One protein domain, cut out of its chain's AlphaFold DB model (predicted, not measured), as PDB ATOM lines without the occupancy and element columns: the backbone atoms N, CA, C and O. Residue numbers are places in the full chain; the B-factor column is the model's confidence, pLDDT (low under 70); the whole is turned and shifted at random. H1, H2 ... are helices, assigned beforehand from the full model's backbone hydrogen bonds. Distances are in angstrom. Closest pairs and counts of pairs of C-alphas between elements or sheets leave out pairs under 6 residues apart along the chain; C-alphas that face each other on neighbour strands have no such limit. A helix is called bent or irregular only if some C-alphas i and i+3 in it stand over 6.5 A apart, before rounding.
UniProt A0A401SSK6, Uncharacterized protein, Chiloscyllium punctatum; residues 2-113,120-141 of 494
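This is residues 2 to 113 and 120 to 141 of the 494 residues of an uncharacterized protein of Chiloscyllium punctatum (UniProt A0A401SSK6). Four helices, H5 to H8, form an up-and-down bundle, with H5 and H6 making one side of it and H7 and H8 the other; on the side of H5 and H6 away from H7 and H8, H2 crosses them steeply, and H4, with short H1 and H3 near its two ends, lies across the same side. Residues 108 to 113 of the long helix H7 stick out from the body. The printed part has 134 residues with eight named helices, H1 to H8 in chain order, and no named strand; the class is all helix. It is compact, with a radius of gyration of the C-alphas of 14.8 A and spans of 45 by 34 by 31 A.

H1 is residues 2 to 5, 5.6 A long, beginning at C-alpha 2 (116.840, 139.105, 136.449). H2, residues 7 to 24, is 23.7 A long and irregular: C-alphas 12 and 15 are 7.6 A apart, and it has a kink of 64 degrees near residue 14. H3 is residues 27 to 30, 5.9 A; H4, residues 37 to 52, 22.4 A; H5, residues 55 to 66, 16.6 A; H6, residues 69 to 85, 24.2 A. H7, residues 89 to 113, is 35.3 A long and ends at C-alpha 113 (135.841, 148.259, 172.439); it has a kink of 34 degrees near residue 96. H8, residues 121 to 136, is 23.1 A long and ends at C-alpha 136 (146.476, 132.484, 145.004).

H5 is the hub and touches five helices. H5 and H6 form a helical hairpin, closest at the C-alphas of Val 64 and Ala 72, 4.0 A. H8 touches H6 at a shallow tilt of 4 degrees, the same way, closest at C-alphas 69 and 121, 6.7 A. H7 touches H8, opposite ways at a shallow tilt of 31 degrees, closest at C-alphas 89 and 136, 6.8 A. H2 touches H5 at a steep tilt of 53 degrees, closest at C-alphas 15 and 59, 6.0 A. H4 touches H3 with residues 39 to 43 alone, closest at C-alphas 29 and 39, 6.0 A. H1 and H4 only just touch, with 3 pairs of C-alphas within 8 A, closest at C-alphas 4 and 49, 6.7 A. H2 and H4 are apart. Every O i to N i+4 pair is within hydrogen-bond range in H5, H6 and H8; the counts are 10 of 14 in H2, 11 of 12 in H4 and 19 of 21 in H7, and H1 and H3 are too short for such a pair.

The C-alphas farthest apart, of Pro 37 and Ala 113, are 48.0 A apart. Residues 114 to 119 are not printed, and C-alphas 113 and 120 are 16.3 A apart across the cut. Of the links printed whole, none is long. Mean pLDDT of the printed part is 72.8; 41 residues are under 70, among them 25 to 44 and 85 to 93.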
ATOM      1  N   PHE A   2     116.863 137.882 137.280       69.12
ATOM      2  CA  PHE A   2     116.840 139.105 136.449       69.12
ATOM      3  C   PHE A   2     117.530 140.320 137.102       69.12
ATOM      4  O   PHE A   2     118.333 140.987 136.463       69.12
ATOM      5  N   PHE A   3     117.296 140.550 138.399       66.12
ATOM      6  CA  PHE A   3     117.879 141.672 139.149       66.12
ATOM      7  C   PHE A   3     119.414 141.709 139.142       66.12
ATOM      8  O   PHE A   3     119.977 142.795 139.180       66.12
ATOM      9  N   PHE A   4     120.081 140.552 139.037       70.56
ATOM     10  CA  PHE A   4     121.546 140.473 139.047       70.56
ATOM     11  C   PHE A   4     122.197 140.744 137.687       70.56
ATOM     12  O   PHE A   4     123.404 140.957 137.626       70.56
ATOM     13  N   HIS A   5     121.411 140.778 136.607       69.31
ATOM     14  CA  HIS A   5     121.903 141.104 135.265       69.31
ATOM     15  C   HIS A   5     122.039 142.620 135.043       69.31
ATOM     16  O   HIS A   5     122.661 143.044 134.074       69.31
ATOM     17  N   TYR A   6     121.479 143.432 135.945       75.12
ATOM     18  CA  TYR A   6     121.548 144.890 135.899       75.12
ATOM     19  C   TYR A   6     122.241 145.408 137.169       75.12
ATOM     20  O   TYR A   6     121.691 145.235 138.263       75.12
ATOM     21  N   PRO A   7     123.414 146.059 137.060       70.94
ATOM     22  CA  PRO A   7     124.170 146.549 138.217       70.94
ATOM     23  C   PRO A   7     123.347 147.472 139.127       70.94
ATOM     24  O   PRO A   7     123.296 147.273 140.333       70.94
ATOM     25  N   GLU A   8     122.575 148.394 138.544       74.44
ATOM     26  CA  GLU A   8     121.754 149.363 139.293       74.44
ATOM     27  C   GLU A   8     120.642 148.716 140.136       74.44
ATOM     28  O   GLU A   8     120.257 149.230 141.189       74.44
ATOM     29  N   LEU A   9     120.104 147.584 139.672       75.44
ATOM     30  CA  LEU A   9     119.107 146.801 140.406       75.44
ATOM     31  C   LEU A   9     119.764 145.875 141.431       75.44
ATOM     32  O   LEU A   9     119.188 145.631 142.492       75.44
ATOM     33  N   THR A  10     120.970 145.394 141.127       78.19
ATOM     34  CA  THR A  10     121.784 144.580 142.033       78.19
ATOM     35  C   THR A  10     122.149 145.372 143.280       78.19
ATOM     36  O   THR A  10     121.924 144.889 144.386       78.19
ATOM     37  N   ASP A  11     122.600 146.613 143.117       74.56
ATOM     38  CA  ASP A  11     123.028 147.452 144.236       74.56
ATOM     39  C   ASP A  11     121.852 147.832 145.160       74.56
ATOM     40  O   ASP A  11     122.025 147.969 146.369       74.56
ATOM     41  N   LYS A  12     120.631 147.966 144.618       76.38
ATOM     42  CA  LYS A  12     119.433 148.351 145.392       76.38
ATOM     43  C   LYS A  12     118.679 147.179 146.013       76.38
ATOM     44  O   LYS A  12     118.180 147.300 147.128       76.38
ATOM     45  N   PHE A  13     118.540 146.069 145.290       80.06
ATOM     46  CA  PHE A  13     117.673 144.954 145.691       80.06
ATOM     47  C   PHE A  13     118.428 143.644 145.911       80.06
ATOM     48  O   PHE A  13     117.860 142.709 146.476       80.06
ATOM     49  N   GLY A  14     119.696 143.559 145.502       79.50
ATOM     50  CA  GLY A  14     120.467 142.320 145.516       79.50
ATOM     51  C   GLY A  14     120.568 141.691 146.900       79.50
ATOM     52  O   GLY A  14     120.350 140.490 147.030       79.50
ATOM     53  N   HIS A  15     120.782 142.499 147.941       83.50
ATOM     54  CA  HIS A  15     120.838 142.021 149.326       83.50
ATOM     55  C   HIS A  15     119.528 141.346 149.769       83.50
ATOM     56  O   HIS A  15     119.532 140.232 150.289       83.50
ATOM     57  N   PHE A  16     118.383 141.988 149.519       81.81
ATOM     58  CA  PHE A  16     117.074 141.437 149.883       81.81
ATOM     59  C   PHE A  16     116.743 140.174 149.077       81.81
ATOM     60  O   PHE A  16     116.253 139.193 149.628       81.81
ATOM     61  N   VAL A  17     117.062 140.173 147.779       82.31
ATOM     62  CA  VAL A  17     116.844 139.013 146.905       82.31
ATOM     63  C   VAL A  17     117.692 137.818 147.351       82.31
ATOM     64  O   VAL A  17     117.164 136.709 147.412       82.31
ATOM     65  N   LEU A  18     118.968 138.025 147.704       81.94
ATOM     66  CA  LEU A  18     119.832 136.963 148.232       81.94
ATOM     67  C   LEU A  18     119.341 136.446 149.583       81.94
ATOM     68  O   LEU A  18     119.320 135.239 149.796       81.94
ATOM     69  N   LYS A  19     118.888 137.334 150.472       83.00
ATOM     70  CA  LYS A  19     118.316 136.942 151.765       83.00
ATOM     71  C   LYS A  19     117.090 136.043 151.601       83.00
ATOM     72  O   LYS A  19     117.019 134.990 152.228       83.00
ATOM     73  N   CYS A  20     116.161 136.410 150.719       81.56
ATOM     74  CA  CYS A  20     114.998 135.577 150.408       81.56
ATOM     75  C   CYS A  20     115.400 134.249 149.754       81.56
ATOM     76  O   CYS A  20     114.829 133.212 150.071       81.56
ATOM     77  N   TRP A  21     116.398 134.258 148.871       81.25
ATOM     78  CA  TRP A  21     116.895 133.035 148.243       81.25
ATOM     79  C   TRP A  21     117.517 132.080 149.272       81.25
ATOM     80  O   TRP A  21     117.143 130.911 149.329       81.25
ATOM     81  N   PHE A  22     118.369 132.582 150.168       80.25
ATOM     82  CA  PHE A  22     118.948 131.783 151.248       80.25
ATOM     83  C   PHE A  22     117.917 131.265 152.253       80.25
ATOM     84  O   PHE A  22     118.157 130.230 152.869       80.25
ATOM     85  N   ALA A  23     116.766 131.920 152.409       80.00
ATOM     86  CA  ALA A  23     115.678 131.395 153.232       80.00
ATOM     87  C   ALA A  23     115.021 130.136 152.629       80.00
ATOM     88  O   ALA A  23     114.446 129.344 153.369       80.00
ATOM     89  N   HIS A  24     115.125 129.935 151.310       71.69
ATOM     90  CA  HIS A  24     114.482 128.828 150.595       71.69
ATOM     91  C   HIS A  24     115.440 127.725 150.126       71.69
ATOM     92  O   HIS A  24     114.973 126.646 149.776       71.69
ATOM     93  N   VAL A  25     116.751 127.976 150.107       69.12
ATOM     94  CA  VAL A  25     117.750 127.006 149.634       69.12
ATOM     95  C   VAL A  25     118.342 126.193 150.783       69.12
ATOM     96  O   VAL A  25     118.818 126.750 151.784       69.12
ATOM     97  N   ASP A  26     118.363 124.872 150.591       67.56
ATOM     98  CA  ASP A  26     119.076 123.922 151.442       67.56
ATOM     99  C   ASP A  26     120.580 123.954 151.134       67.56
ATOM    100  O   ASP A  26     121.010 123.868 149.986       67.56
ATOM    101  N   ILE A  27     121.404 124.111 152.172       62.28
ATOM    102  CA  ILE A  27     122.862 124.325 152.049       62.28
ATOM    103  C   ILE A  27     123.601 123.055 151.626       62.28
ATOM    104  O   ILE A  27     124.669 123.144 151.022       62.28
ATOM    105  N   SER A  28     123.015 121.882 151.891       59.56
ATOM    106  CA  SER A  28     123.572 120.573 151.528       59.56
ATOM    107  C   SER A  28     123.969 120.493 150.048       59.56
ATOM    108  O   SER A  28     124.950 119.837 149.716       59.56
ATOM    109  N   CYS A  29     123.302 121.259 149.176       55.62
ATOM    110  CA  CYS A  29     123.609 121.424 147.749       55.62
ATOM    111  C   CYS A  29     125.043 121.860 147.420       55.62
ATOM    112  O   CYS A  29     125.500 121.622 146.304       55.62
ATOM    113  N   PHE A  30     125.728 122.540 148.341       54.59
ATOM    114  CA  PHE A  30     127.066 123.102 148.123       54.59
ATOM    115  C   PHE A  30     128.186 122.295 148.797       54.59
ATOM    116  O   PHE A  30     129.363 122.589 148.565       54.59
ATOM    117  N   GLU A  31     127.837 121.321 149.642       52.09
ATOM    118  CA  GLU A  31     128.787 120.548 150.451       52.09
ATOM    119  C   GLU A  31     129.035 119.131 149.902       52.09
ATOM    120  O   GLU A  31     130.115 118.595 150.137       52.09
ATOM    121  N   ASP A  32     128.105 118.553 149.127       48.03
ATOM    122  CA  ASP A  32     128.173 117.153 148.677       48.03
ATOM    123  C   ASP A  32     128.249 117.019 147.138       48.03
ATOM    124  O   ASP A  32     127.349 117.447 146.408       48.03
ATOM    125  N   GLU A  33     129.315 116.396 146.618       46.72
ATOM    126  CA  GLU A  33     129.503 116.155 145.172       46.72
ATOM    127  C   GLU A  33     128.520 115.105 144.605       46.72
ATOM    128  O   GLU A  33     128.364 114.997 143.388       46.72
ATOM    129  N   ASN A  34     127.804 114.371 145.468       43.25
ATOM    130  CA  ASN A  34     126.925 113.252 145.097       43.25
ATOM    131  C   ASN A  34     125.423 113.606 144.970       43.25
ATOM    132  O   ASN A  34     124.572 112.714 145.003       43.25
ATOM    133  N   LEU A  35     125.058 114.887 144.839       46.59
ATOM    134  CA  LEU A  35     123.657 115.336 144.882       46.59
ATOM    135  C   LEU A  35     122.886 115.310 143.545       46.59
ATOM    136  O   LEU A  35     123.435 115.372 142.449       46.59
ATOM    137  N   VAL A  36     121.556 115.244 143.687       44.88
ATOM    138  CA  VAL A  36     120.519 115.130 142.644       44.88
ATOM    139  C   VAL A  36     120.571 116.306 141.635       44.88
ATOM    140  O   VAL A  36     120.696 117.462 142.049       44.88
ATOM    141  N   PRO A  37     120.382 116.067 140.317       47.09
ATOM    142  CA  PRO A  37     120.628 117.045 139.242       47.09
ATOM    143  C   PRO A  37     119.838 118.367 139.319       47.09
ATOM    144  O   PRO A  37     120.305 119.382 138.806       47.09
ATOM    145  N   ASN A  38     118.672 118.392 139.976       49.78
ATOM    146  CA  ASN A  38     117.862 119.610 140.126       49.78
ATOM    147  C   ASN A  38     118.392 120.593 141.186       49.78
ATOM    148  O   ASN A  38     118.007 121.752 141.156       49.78
ATOM    149  N   LEU A  39     119.243 120.160 142.121       49.69
ATOM    150  CA  LEU A  39     119.830 121.036 143.152       49.69
ATOM    151  C   LEU A  39     121.196 121.589 142.707       49.69
ATOM    152  O   LEU A  39     121.569 122.712 143.045       49.69
ATOM    153  N   GLN A  40     121.902 120.845 141.848       57.03
ATOM    154  CA  GLN A  40     123.101 121.324 141.155       57.03
ATOM    155  C   GLN A  40     122.787 122.426 140.128       57.03
ATOM    156  O   GLN A  40     123.635 123.286 139.882       57.03
ATOM    157  N   SER A  41     121.587 122.445 139.534       58.78
ATOM    158  CA  SER A  41     121.203 123.481 138.565       58.78
ATOM    159  C   SER A  41     121.092 124.867 139.208       58.78
ATOM    160  O   SER A  41     121.595 125.829 138.628       58.78
ATOM    161  N   ASP A  42     120.535 124.978 140.416       65.31
ATOM    162  CA  ASP A  42     120.412 126.248 141.143       65.31
ATOM    163  C   ASP A  42     121.772 126.780 141.617       65.31
ATOM    164  O   ASP A  42     122.061 127.972 141.461       65.31
ATOM    165  N   ALA A  43     122.647 125.896 142.112       65.50
ATOM    166  CA  ALA A  43     124.023 126.237 142.467       65.50
ATOM    167  C   ALA A  43     124.808 126.732 141.241       65.50
ATOM    168  O   ALA A  43     125.381 127.822 141.272       65.50
ATOM    169  N   ASN A  44     124.768 125.994 140.128       69.56
ATOM    170  CA  ASN A  44     125.429 126.378 138.876       69.56
ATOM    171  C   ASN A  44     124.883 127.690 138.305       69.56
ATOM    172  O   ASN A  44     125.629 128.503 137.761       69.56
ATOM    173  N   CYS A  45     123.585 127.936 138.458       73.19
ATOM    174  CA  CYS A  45     122.979 129.171 137.997       73.19
ATOM    175  C   CYS A  45     123.427 130.376 138.847       73.19
ATOM    176  O   CYS A  45     123.724 131.439 138.300       73.19
ATOM    177  N   MET A  46     123.583 130.204 140.168       73.94
ATOM    178  CA  MET A  46     124.186 131.232 141.026       73.94
ATOM    179  C   MET A  46     125.646 131.508 140.646       73.94
ATOM    180  O   MET A  46     126.076 132.657 140.581       73.94
ATOM    181  N   MET A  47     126.403 130.463 140.316       74.62
ATOM    182  CA  MET A  47     127.787 130.598 139.858       74.62
ATOM    183  C   MET A  47     127.894 131.405 138.566       74.62
ATOM    184  O   MET A  47     128.733 132.302 138.472       74.62
ATOM    185  N   ASN A  48     127.005 131.146 137.606       73.25
ATOM    186  CA  ASN A  48     126.926 131.909 136.362       73.25
ATOM    187  C   ASN A  48     126.559 133.379 136.620       73.25
ATOM    188  O   ASN A  48     127.094 134.270 135.964       73.25
ATOM    189  N   ILE A  49     125.701 133.654 137.610       75.81
ATOM    190  CA  ILE A  49     125.385 135.026 138.022       75.81
ATOM    191  C   ILE A  49     126.595 135.731 138.622       75.81
ATOM    192  O   ILE A  49     126.861 136.868 138.245       75.81
ATOM    193  N   ILE A  50     127.332 135.084 139.531       74.56
ATOM    194  CA  ILE A  50     128.536 135.692 140.112       74.56
ATOM    195  C   ILE A  50     129.558 135.991 139.009       74.56
ATOM    196  O   ILE A  50     130.172 137.056 139.012       74.56
ATOM    197  N   GLN A  51     129.728 135.074 138.051       73.56
ATOM    198  CA  GLN A  51     130.620 135.290 136.910       73.56
ATOM    199  C   GLN A  51     130.164 136.458 136.026       73.56
ATOM    200  O   GLN A  51     131.005 137.202 135.526       73.56
ATOM    201  N   GLY A  52     128.852 136.629 135.840       72.75
ATOM    202  CA  GLY A  52     128.278 137.723 135.056       72.75
ATOM    203  C   GLY A  52     128.282 139.080 135.767       72.75
ATOM    204  O   GLY A  52     128.363 140.108 135.100       72.75
ATOM    205  N   ASN A  53     128.210 139.104 137.103       76.62
ATOM    206  CA  ASN A  53     128.184 140.332 137.893       76.62
ATOM    207  C   ASN A  53     128.980 140.193 139.211       76.62
ATOM    208  O   ASN A  53     128.458 139.673 140.204       76.62
ATOM    209  N   PRO A  54     130.217 140.723 139.275       75.06
ATOM    210  CA  PRO A  54     131.068 140.600 140.453       75.06
ATOM    211  C   PRO A  54     130.574 141.415 141.659       75.06
ATOM    212  O   PRO A  54     130.999 141.127 142.775       75.06
ATOM    213  N   ASN A  55     129.647 142.372 141.495       78.19
ATOM    214  CA  ASN A  55     129.073 143.111 142.632       78.19
ATOM    215  C   ASN A  55     128.322 142.180 143.595       78.19
ATOM    216  O   ASN A  55     128.235 142.460 144.789       78.19
ATOM    217  N   VAL A  56     127.834 141.034 143.108       80.31
ATOM    218  CA  VAL A  56     127.190 140.009 143.941       80.31
ATOM    219  C   VAL A  56     128.150 139.465 145.005       80.31
ATOM    220  O   VAL A  56     127.716 139.181 146.117       80.31
ATOM    221  N   LEU A  57     129.458 139.393 144.719       78.62
ATOM    222  CA  LEU A  57     130.471 138.999 145.706       78.62
ATOM    223  C   LEU A  57     130.550 139.983 146.874       78.62
ATOM    224  O   LEU A  57     130.725 139.559 148.012       78.62
ATOM    225  N   LEU A  58     130.411 141.280 146.590       78.06
ATOM    226  CA  LEU A  58     130.451 142.329 147.608       78.06
ATOM    227  C   LEU A  58     129.236 142.210 148.531       78.06
ATOM    228  O   LEU A  58     129.396 142.195 149.748       78.06
ATOM    229  N   ILE A  59     128.046 142.009 147.955       81.69
ATOM    230  CA  ILE A  59     126.808 141.818 148.720       81.69
ATOM    231  C   ILE A  59     126.890 140.554 149.580       81.69
ATOM    232  O   ILE A  59     126.535 140.590 150.754       81.69
ATOM    233  N   LEU A  60     127.387 139.440 149.029       82.19
ATOM    234  CA  LEU A  60     127.576 138.203 149.789       82.19
ATOM    235  C   LEU A  60     128.548 138.400 150.957       82.19
ATOM    236  O   LEU A  60     128.297 137.896 152.048       82.19
ATOM    237  N   LEU A  61     129.637 139.145 150.758       79.81
ATOM    238  CA  LEU A  61     130.602 139.406 151.823       79.81
ATOM    239  C   LEU A  61     130.042 140.344 152.905       79.81
ATOM    240  O   LEU A  61     130.287 140.122 154.092       79.81
ATOM    241  N   ASP A  62     129.250 141.343 152.517       81.38
ATOM    242  CA  ASP A  62     128.529 142.203 153.459       81.38
ATOM    243  C   ASP A  62     127.506 141.401 154.275       81.38
ATOM    244  O   ASP A  62     127.412 141.589 155.490       81.38
ATOM    245  N   MET A  63     126.814 140.437 153.655       81.38
ATOM    246  CA  MET A  63     125.921 139.513 154.365       81.38
ATOM    247  C   MET A  63     126.674 138.663 155.396       81.38
ATOM    248  O   MET A  63     126.184 138.501 156.508       81.38
ATOM    249  N   VAL A  64     127.885 138.178 155.085       79.81
ATOM    250  CA  VAL A  64     128.723 137.442 156.059       79.81
ATOM    251  C   VAL A  64     129.045 138.301 157.290       79.81
ATOM    252  O   VAL A  64     129.161 137.779 158.397       79.81
ATOM    253  N   HIS A  65     129.187 139.619 157.129       75.75
ATOM    254  CA  HIS A  65     129.495 140.523 158.237       75.75
ATOM    255  C   HIS A  65     128.253 140.945 159.040       75.75
ATOM    256  O   HIS A  65     128.319 140.956 160.270       75.75
ATOM    257  N   ILE A  66     127.157 141.305 158.365       79.69
ATOM    258  CA  ILE A  66     126.005 142.010 158.956       79.69
ATOM    259  C   ILE A  66     124.906 141.055 159.437       79.69
ATOM    260  O   ILE A  66     124.239 141.342 160.430       79.69
ATOM    261  N   GLU A  67     124.683 139.946 158.730       82.00
ATOM    262  CA  GLU A  67     123.505 139.104 158.943       82.00
ATOM    263  C   GLU A  67     123.682 138.085 160.083       82.00
ATOM    264  O   GLU A  67     124.778 137.840 160.601       82.00
ATOM    265  N   GLU A  68     122.558 137.484 160.484       80.31
ATOM    266  CA  GLU A  68     122.522 136.398 161.463       80.31
ATOM    267  C   GLU A  68     123.349 135.192 160.995       80.31
ATOM    268  O   GLU A  68     123.515 134.954 159.797       80.31
ATOM    269  N   MET A  69     123.845 134.404 161.953       76.50
ATOM    270  CA  MET A  69     124.808 133.325 161.704       76.50
ATOM    271  C   MET A  69     124.389 132.370 160.582       76.50
ATOM    272  O   MET A  69     125.235 131.987 159.782       76.50
ATOM    273  N   GLU A  70     123.116 131.982 160.507       78.38
ATOM    274  CA  GLU A  70     122.646 131.042 159.483       78.38
ATOM    275  C   GLU A  70     122.774 131.626 158.072       78.38
ATOM    276  O   GLU A  70     123.281 130.966 157.167       78.38
ATOM    277  N   LEU A  71     122.378 132.887 157.884       80.19
ATOM    278  CA  LEU A  71     122.494 133.581 156.600       80.19
ATOM    279  C   LEU A  71     123.955 133.894 156.262       80.19
ATOM    280  O   LEU A  71     124.358 133.741 155.109       80.19
ATOM    281  N   ALA A  72     124.759 134.267 157.260       79.62
ATOM    282  CA  ALA A  72     126.192 134.484 157.100       79.62
ATOM    283  C   ALA A  72     126.925 133.189 156.706       79.62
ATOM    284  O   ALA A  72     127.771 133.204 155.811       79.62
ATOM    285  N   TYR A  73     126.569 132.053 157.313       77.12
ATOM    286  CA  TYR A  73     127.110 130.740 156.963       77.12
ATOM    287  C   TYR A  73     126.703 130.330 155.544       77.12
ATOM    288  O   TYR A  73     127.561 129.956 154.748       77.12
ATOM    289  N   LYS A  74     125.422 130.489 155.179       80.56
ATOM    290  CA  LYS A  74     124.927 130.248 153.813       80.56
ATOM    291  C   LYS A  74     125.688 131.069 152.769       80.56
ATOM    292  O   LYS A  74     126.174 130.515 151.782       80.56
ATOM    293  N   ALA A  75     125.858 132.367 153.021       80.62
ATOM    294  CA  ALA A  75     126.623 133.258 152.154       80.62
ATOM    295  C   ALA A  75     128.095 132.828 152.041       80.62
ATOM    296  O   ALA A  75     128.647 132.800 150.938       80.62
ATOM    297  N   LEU A  76     128.716 132.424 153.156       77.06
ATOM    298  CA  LEU A  76     130.076 131.896 153.160       77.06
ATOM    299  C   LEU A  76     130.195 130.627 152.314       77.06
ATOM    300  O   LEU A  76     131.125 130.531 151.519       77.06
ATOM    301  N   VAL A  77     129.297 129.656 152.474       75.81
ATOM    302  CA  VAL A  77     129.349 128.389 151.729       75.81
ATOM    303  C   VAL A  77     129.253 128.644 150.223       75.81
ATOM    304  O   VAL A  77     130.063 128.112 149.462       75.81
ATOM    305  N   THR A  78     128.362 129.538 149.786       78.31
ATOM    306  CA  THR A  78     128.279 129.946 148.375       78.31
ATOM    307  C   THR A  78     129.567 130.620 147.891       78.31
ATOM    308  O   THR A  78     130.045 130.312 146.798       78.31
ATOM    309  N   LEU A  79     130.188 131.484 148.703       77.25
ATOM    310  CA  LEU A  79     131.487 132.088 148.381       77.25
ATOM    311  C   LEU A  79     132.615 131.047 148.322       77.25
ATOM    312  O   LEU A  79     133.444 131.100 147.414       77.25
ATOM    313  N   LYS A  80     132.646 130.079 149.246       74.62
ATOM    314  CA  LYS A  80     133.616 128.973 149.255       74.62
ATOM    315  C   LYS A  80     133.471 128.124 147.994       74.62
ATOM    316  O   LYS A  80     134.476 127.835 147.348       74.62
ATOM    317  N   PHE A  81     132.243 127.776 147.614       73.81
ATOM    318  CA  PHE A  81     131.958 127.052 146.376       73.81
ATOM    319  C   PHE A  81     132.404 127.856 145.146       73.81
ATOM    320  O   PHE A  81     133.137 127.338 144.303       73.81
ATOM    321  N   PHE A  82     132.106 129.161 145.103       75.19
ATOM    322  CA  PHE A  82     132.575 130.043 144.032       75.19
ATOM    323  C   PHE A  82     134.093 130.103 143.908       75.19
ATOM    324  O   PHE A  82     134.666 129.984 142.819       75.19
ATOM    325  N   LEU A  83     134.765 130.246 145.042       72.88
ATOM    326  CA  LEU A  83     136.211 130.229 145.103       72.88
ATOM    327  C   LEU A  83     136.793 128.853 144.812       72.88
ATOM    328  O   LEU A  83     137.965 128.809 144.507       72.88
ATOM    329  N   ARG A  84     136.064 127.740 144.833       72.06
ATOM    330  CA  ARG A  84     136.620 126.459 144.369       72.06
ATOM    331  C   ARG A  84     136.498 126.318 142.859       72.06
ATOM    332  O   ARG A  84     137.497 126.043 142.204       72.06
ATOM    333  N   SER A  85     135.325 126.612 142.304       68.38
ATOM    334  CA  SER A  85     135.026 126.329 140.894       68.38
ATOM    335  C   SER A  85     135.521 127.398 139.910       68.38
ATOM    336  O   SER A  85     135.596 127.141 138.713       68.38
ATOM    337  N   SER A  86     135.849 128.612 140.367       65.31
ATOM    338  CA  SER A  86     136.290 129.696 139.472       65.31
ATOM    339  C   SER A  86     137.716 129.493 138.929       65.31
ATOM    340  O   SER A  86     138.644 129.211 139.681       65.31
ATOM    341  N   SER A  87     137.938 129.712 137.631       60.59
ATOM    342  CA  SER A  87     139.285 129.747 137.029       60.59
ATOM    343  C   SER A  87     139.966 131.121 137.165       60.59
ATOM    344  O   SER A  87     141.187 131.201 137.288       60.59
ATOM    345  N   ASN A  88     139.187 132.208 137.228       61.59
ATOM    346  CA  ASN A  88     139.671 133.597 137.291       61.59
ATOM    347  C   ASN A  88     139.932 134.072 138.734       61.59
ATOM    348  O   ASN A  88     139.215 134.904 139.298       61.59
ATOM    349  N   ILE A  89     140.980 133.515 139.338       61.62
ATOM    350  CA  ILE A  89     141.334 133.700 140.754       61.62
ATOM    351  C   ILE A  89     141.830 135.120 141.051       61.62
ATOM    352  O   ILE A  89     141.458 135.698 142.070       61.62
ATOM    353  N   VAL A  90     142.632 135.694 140.150       58.06
ATOM    354  CA  VAL A  90     143.306 136.990 140.346       58.06
ATOM    355  C   VAL A  90     142.299 138.141 140.434       58.06
ATOM    356  O   VAL A  90     142.279 138.875 141.416       58.06
ATOM    357  N   LEU A  91     141.362 138.216 139.483       59.53
ATOM    358  CA  LEU A  91     140.321 139.254 139.462       59.53
ATOM    359  C   LEU A  91     139.397 139.184 140.686       59.53
ATOM    360  O   LEU A  91     138.998 140.204 141.240       59.53
ATOM    361  N   THR A  92     139.083 137.968 141.134       63.12
ATOM    362  CA  THR A  92     138.253 137.743 142.323       63.12
ATOM    363  C   THR A  92     139.005 138.147 143.598       63.12
ATOM    364  O   THR A  92     138.431 138.747 144.504       63.12
ATOM    365  N   SER A  93     140.307 137.863 143.661       68.19
ATOM    366  CA  SER A  93     141.186 138.237 144.772       68.19
ATOM    367  C   SER A  93     141.331 139.756 144.915       68.19
ATOM    368  O   SER A  93     141.225 140.282 146.024       68.19
ATOM    369  N   ASP A  94     141.514 140.480 143.812       74.44
ATOM    370  CA  ASP A  94     141.687 141.938 143.832       74.44
ATOM    371  C   ASP A  94     140.441 142.685 144.313       74.44
ATOM    372  O   ASP A  94     140.555 143.735 144.946       74.44
ATOM    373  N   LEU A  95     139.257 142.117 144.080       76.69
ATOM    374  CA  LEU A  95     137.989 142.661 144.564       76.69
ATOM    375  C   LEU A  95     137.714 142.291 146.027       76.69
ATOM    376  O   LEU A  95     137.245 143.128 146.801       76.69
ATOM    377  N   LEU A  96     138.020 141.055 146.433       80.00
ATOM    378  CA  LEU A  96     137.703 140.563 147.776       80.00
ATOM    379  C   LEU A  96     138.689 141.051 148.846       80.00
ATOM    380  O   LEU A  96     138.267 141.375 149.957       80.00
ATOM    381  N   ARG A  97     139.994 141.134 148.546       83.88
ATOM    382  CA  ARG A  97     141.029 141.520 149.528       83.88
ATOM    383  C   ARG A  97     140.791 142.900 150.172       83.88
ATOM    384  O   ARG A  97     140.891 142.987 151.400       83.88
ATOM    385  N   PRO A  98     140.462 143.975 149.425       85.25
ATOM    386  CA  PRO A  98     140.178 145.281 150.017       85.25
ATOM    387  C   PRO A  98     138.947 145.270 150.930       85.25
ATOM    388  O   PRO A  98     138.967 145.909 151.981       85.25
ATOM    389  N   LEU A  99     137.892 144.537 150.561       78.94
ATOM    390  CA  LEU A  99     136.660 144.480 151.349       78.94
ATOM    391  C   LEU A  99     136.848 143.641 152.622       78.94
ATOM    392  O   LEU A  99     136.481 144.078 153.712       78.94
ATOM    393  N   LEU A 100     137.537 142.499 152.517       84.19
ATOM    394  CA  LEU A 100     137.966 141.710 153.677       84.19
ATOM    395  C   LEU A 100     138.801 142.545 154.648       84.19
ATOM    396  O   LEU A 100     138.641 142.427 155.862       84.19
ATOM    397  N   LEU A 101     139.660 143.429 154.132       85.94
ATOM    398  CA  LEU A 101     140.442 144.333 154.965       85.94
ATOM    399  C   LEU A 101     139.547 145.312 155.731       85.94
ATOM    400  O   LEU A 101     139.757 145.500 156.927       85.94
ATOM    401  N   GLN A 102     138.548 145.908 155.078       85.00
ATOM    402  CA  GLN A 102     137.600 146.809 155.742       85.00
ATOM    403  C   GLN A 102     136.799 146.086 156.833       85.00
ATOM    404  O   GLN A 102     136.649 146.608 157.938       85.00
ATOM    405  N   ILE A 103     136.334 144.867 156.556       82.75
ATOM    406  CA  ILE A 103     135.600 144.039 157.520       82.75
ATOM    407  C   ILE A 103     136.497 143.676 158.717       82.75
ATOM    408  O   ILE A 103     136.110 143.877 159.869       82.75
ATOM    409  N   LEU A 104     137.733 143.223 158.477       83.94
ATOM    410  CA  LEU A 104     138.689 142.908 159.547       83.94
ATOM    411  C   LEU A 104     139.091 144.142 160.364       83.94
ATOM    412  O   LEU A 104     139.312 144.036 161.573       83.94
ATOM    413  N   GLN A 105     139.169 145.317 159.739       85.56
ATOM    414  CA  GLN A 105     139.391 146.585 160.436       85.56
ATOM    415  C   GLN A 105     138.248 146.904 161.397       85.56
ATOM    416  O   GLN A 105     138.520 147.212 162.559       85.56
ATOM    417  N   LYS A 106     136.992 146.762 160.955       82.19
ATOM    418  CA  LYS A 106     135.813 146.926 161.820       82.19
ATOM    419  C   LYS A 106     135.848 145.952 162.993       82.19
ATOM    420  O   LYS A 106     135.817 146.397 164.136       82.19
ATOM    421  N   PHE A 107     136.075 144.661 162.738       80.25
ATOM    422  CA  PHE A 107     136.211 143.667 163.810       80.25
ATOM    423  C   PHE A 107     137.365 143.972 164.769       80.25
ATOM    424  O   PHE A 107     137.254 143.736 165.970       80.25
ATOM    425  N   THR A 108     138.482 144.516 164.276       80.56
ATOM    426  CA  THR A 108     139.601 144.931 165.136       80.56
ATOM    427  C   THR A 108     139.183 146.061 166.079       80.56
ATOM    428  O   THR A 108     139.542 146.037 167.255       80.56
ATOM    429  N   ILE A 109     138.428 147.046 165.584       81.50
ATOM    430  CA  ILE A 109     137.929 148.176 166.379       81.50
ATOM    431  C   ILE A 109     136.887 147.695 167.396       81.50
ATOM    432  O   ILE A 109     136.993 148.020 168.577       81.50
ATOM    433  N   GLU A 110     135.931 146.877 166.962       77.00
ATOM    434  CA  GLU A 110     134.878 146.313 167.812       77.00
ATOM    435  C   GLU A 110     135.450 145.450 168.940       77.00
ATOM    436  O   GLU A 110     135.089 145.643 170.100       77.00
ATOM    437  N   ASN A 111     136.409 144.567 168.640       72.75
ATOM    438  CA  ASN A 111     137.062 143.731 169.652       72.75
ATOM    439  C   ASN A 111     137.875 144.548 170.665       72.75
ATOM    440  O   ASN A 111     138.000 144.137 171.818       72.75
ATOM    441  N   ASN A 112     138.425 145.703 170.270       69.50
ATOM    442  CA  ASN A 112     139.094 146.607 171.211       69.50
ATOM    443  C   ASN A 112     138.097 147.318 172.137       69.50
ATOM    444  O   ASN A 112     138.445 147.622 173.275       69.50
ATOM    445  N   ALA A 113     136.880 147.591 171.662       66.12
ATOM    446  CA  ALA A 113     135.841 148.259 172.439       66.12
ATOM    447  C   ALA A 113     135.063 147.294 173.355       66.12
ATOM    448  O   ALA A 113     134.713 147.661 174.474       66.12
ATOM    449  N   LYS A 120     130.967 135.646 166.157       68.81
ATOM    450  CA  LYS A 120     130.996 134.312 165.541       68.81
ATOM    451  C   LYS A 120     131.172 134.369 164.017       68.81
ATOM    452  O   LYS A 120     131.701 133.440 163.433       68.81
ATOM    453  N   ASN A 121     130.843 135.499 163.392       77.94
ATOM    454  CA  ASN A 121     131.074 135.725 161.965       77.94
ATOM    455  C   ASN A 121     132.564 135.962 161.628       77.94
ATOM    456  O   ASN A 121     132.959 135.870 160.469       77.94
ATOM    457  N   LEU A 122     133.426 136.242 162.617       81.44
ATOM    458  CA  LEU A 122     134.859 136.440 162.375       81.44
ATOM    459  C   LEU A 122     135.555 135.143 161.932       81.44
ATOM    460  O   LEU A 122     136.427 135.208 161.068       81.44
ATOM    461  N   SER A 123     135.175 133.980 162.476       80.69
ATOM    462  CA  SER A 123     135.744 132.689 162.048       80.69
ATOM    463  C   SER A 123     135.431 132.424 160.580       80.69
ATOM    464  O   SER A 123     136.335 132.101 159.817       80.69
ATOM    465  N   LEU A 124     134.197 132.708 160.157       78.06
ATOM    466  CA  LEU A 124     133.741 132.617 158.767       78.06
ATOM    467  C   LEU A 124     134.573 133.495 157.812       78.06
ATOM    468  O   LEU A 124     134.966 133.061 156.729       78.06
ATOM    469  N   VAL A 125     134.889 134.728 158.219       82.44
ATOM    470  CA  VAL A 125     135.714 135.648 157.415       82.44
ATOM    471  C   VAL A 125     137.171 135.181 157.332       82.44
ATOM    472  O   VAL A 125     137.781 135.253 156.263       82.44
ATOM    473  N   LEU A 126     137.740 134.683 158.435       83.12
ATOM    474  CA  LEU A 126     139.106 134.148 158.455       83.12
ATOM    475  C   LEU A 126     139.223 132.855 157.637       83.12
ATOM    476  O   LEU A 126     140.207 132.674 156.921       83.12
ATOM    477  N   ASP A 127     138.202 132.004 157.680       80.44
ATOM    478  CA  ASP A 127     138.052 130.830 156.822       80.44
ATOM    479  C   ASP A 127     138.135 131.208 155.345       80.44
ATOM    480  O   ASP A 127     138.938 130.646 154.595       80.44
ATOM    481  N   LEU A 128     137.329 132.186 154.923       80.06
ATOM    482  CA  LEU A 128     137.314 132.660 153.544       80.06
ATOM    483  C   LEU A 128     138.677 133.218 153.125       80.06
ATOM    484  O   LEU A 128     139.181 132.894 152.050       80.06
ATOM    485  N   LEU A 129     139.290 134.031 153.989       82.62
ATOM    486  CA  LEU A 129     140.602 134.613 153.731       82.62
ATOM    487  C   LEU A 129     141.682 133.532 153.603       82.62
ATOM    488  O   LEU A 129     142.535 133.635 152.721       82.62
ATOM    489  N   SER A 130     141.629 132.483 154.430       79.81
ATOM    490  CA  SER A 130     142.551 131.353 154.319       79.81
ATOM    491  C   SER A 130     142.421 130.688 152.943       79.81
ATOM    492  O   SER A 130     143.413 130.568 152.225       79.81
ATOM    493  N   LEU A 131     141.198 130.381 152.498       75.69
ATOM    494  CA  LEU A 131     140.943 129.772 151.189       75.69
ATOM    495  C   LEU A 131     141.447 130.632 150.026       75.69
ATOM    496  O   LEU A 131     142.057 130.102 149.097       75.69
ATOM    497  N   ILE A 132     141.243 131.951 150.091       76.81
ATOM    498  CA  ILE A 132     141.759 132.890 149.086       76.81
ATOM    499  C   ILE A 132     143.289 132.816 149.020       76.81
ATOM    500  O   ILE A 132     143.844 132.672 147.933       76.81
ATOM    501  N   GLN A 133     143.979 132.840 150.164       75.50
ATOM    502  CA  GLN A 133     145.445 132.757 150.205       75.50
ATOM    503  C   GLN A 133     145.983 131.436 149.659       75.50
ATOM    504  O   GLN A 133     147.002 131.406 148.970       75.50
ATOM    505  N   ILE A 134     145.294 130.332 149.930       71.25
ATOM    506  CA  ILE A 134     145.689 129.028 149.401       71.25
ATOM    507  C   ILE A 134     145.563 129.009 147.876       71.25
ATOM    508  O   ILE A 134     146.471 128.542 147.188       71.25
ATOM    509  N   LYS A 135     144.463 129.554 147.350       69.38
ATOM    510  CA  LYS A 135     144.173 129.529 145.918       69.38
ATOM    511  C   LYS A 135     145.070 130.453 145.092       69.38
ATOM    512  O   LYS A 135     145.389 130.119 143.955       69.38
ATOM    513  N   ILE A 136     145.499 131.586 145.650       66.75
ATOM    514  CA  ILE A 136     146.476 132.484 145.004       66.75
ATOM    515  C   ILE A 136     147.840 131.783 144.851       66.75
ATOM    516  O   ILE A 136     148.561 132.019 143.881       66.75
ATOM    517  N   GLY A 137     148.182 130.867 145.762       63.62
ATOM    518  CA  GLY A 137     149.377 130.038 145.646       63.62
ATOM    519  C   GLY A 137     150.667 130.862 145.531       63.62
ATOM    520  O   GLY A 137     150.928 131.741 146.345       63.62
ATOM    521  N   HIS A 138     151.496 130.546 144.529       57.75
ATOM    522  CA  HIS A 138     152.766 131.232 144.235       57.75
ATOM    523  C   HIS A 138     152.651 132.302 143.134       57.75
ATOM    524  O   HIS A 138     153.674 132.780 142.652       57.75
ATOM    525  N   LEU A 139     151.434 132.630 142.690       56.09
ATOM    526  CA  LEU A 139     151.219 133.449 141.493       56.09
ATOM    527  C   LEU A 139     151.588 134.925 141.703       56.09
ATOM    528  O   LEU A 139     152.006 135.578 140.751       56.09
ATOM    529  N   GLU A 140     151.478 135.439 142.932       65.38
ATOM    530  CA  GLU A 140     151.730 136.849 143.249       65.38
ATOM    531  C   GLU A 140     152.513 137.010 144.559       65.38
ATOM    532  O   GLU A 140     152.260 136.317 145.547       65.38
ATOM    533  N   GLU A 141     153.460 137.954 144.589       72.06
ATOM    534  CA  GLU A 141     154.073 138.385 145.848       72.06
ATOM    535  C   GLU A 141     153.101 139.248 146.668       72.06
ATOM    536  O   GLU A 141     152.284 139.985 146.118       72.06
TER     537      GLU A 141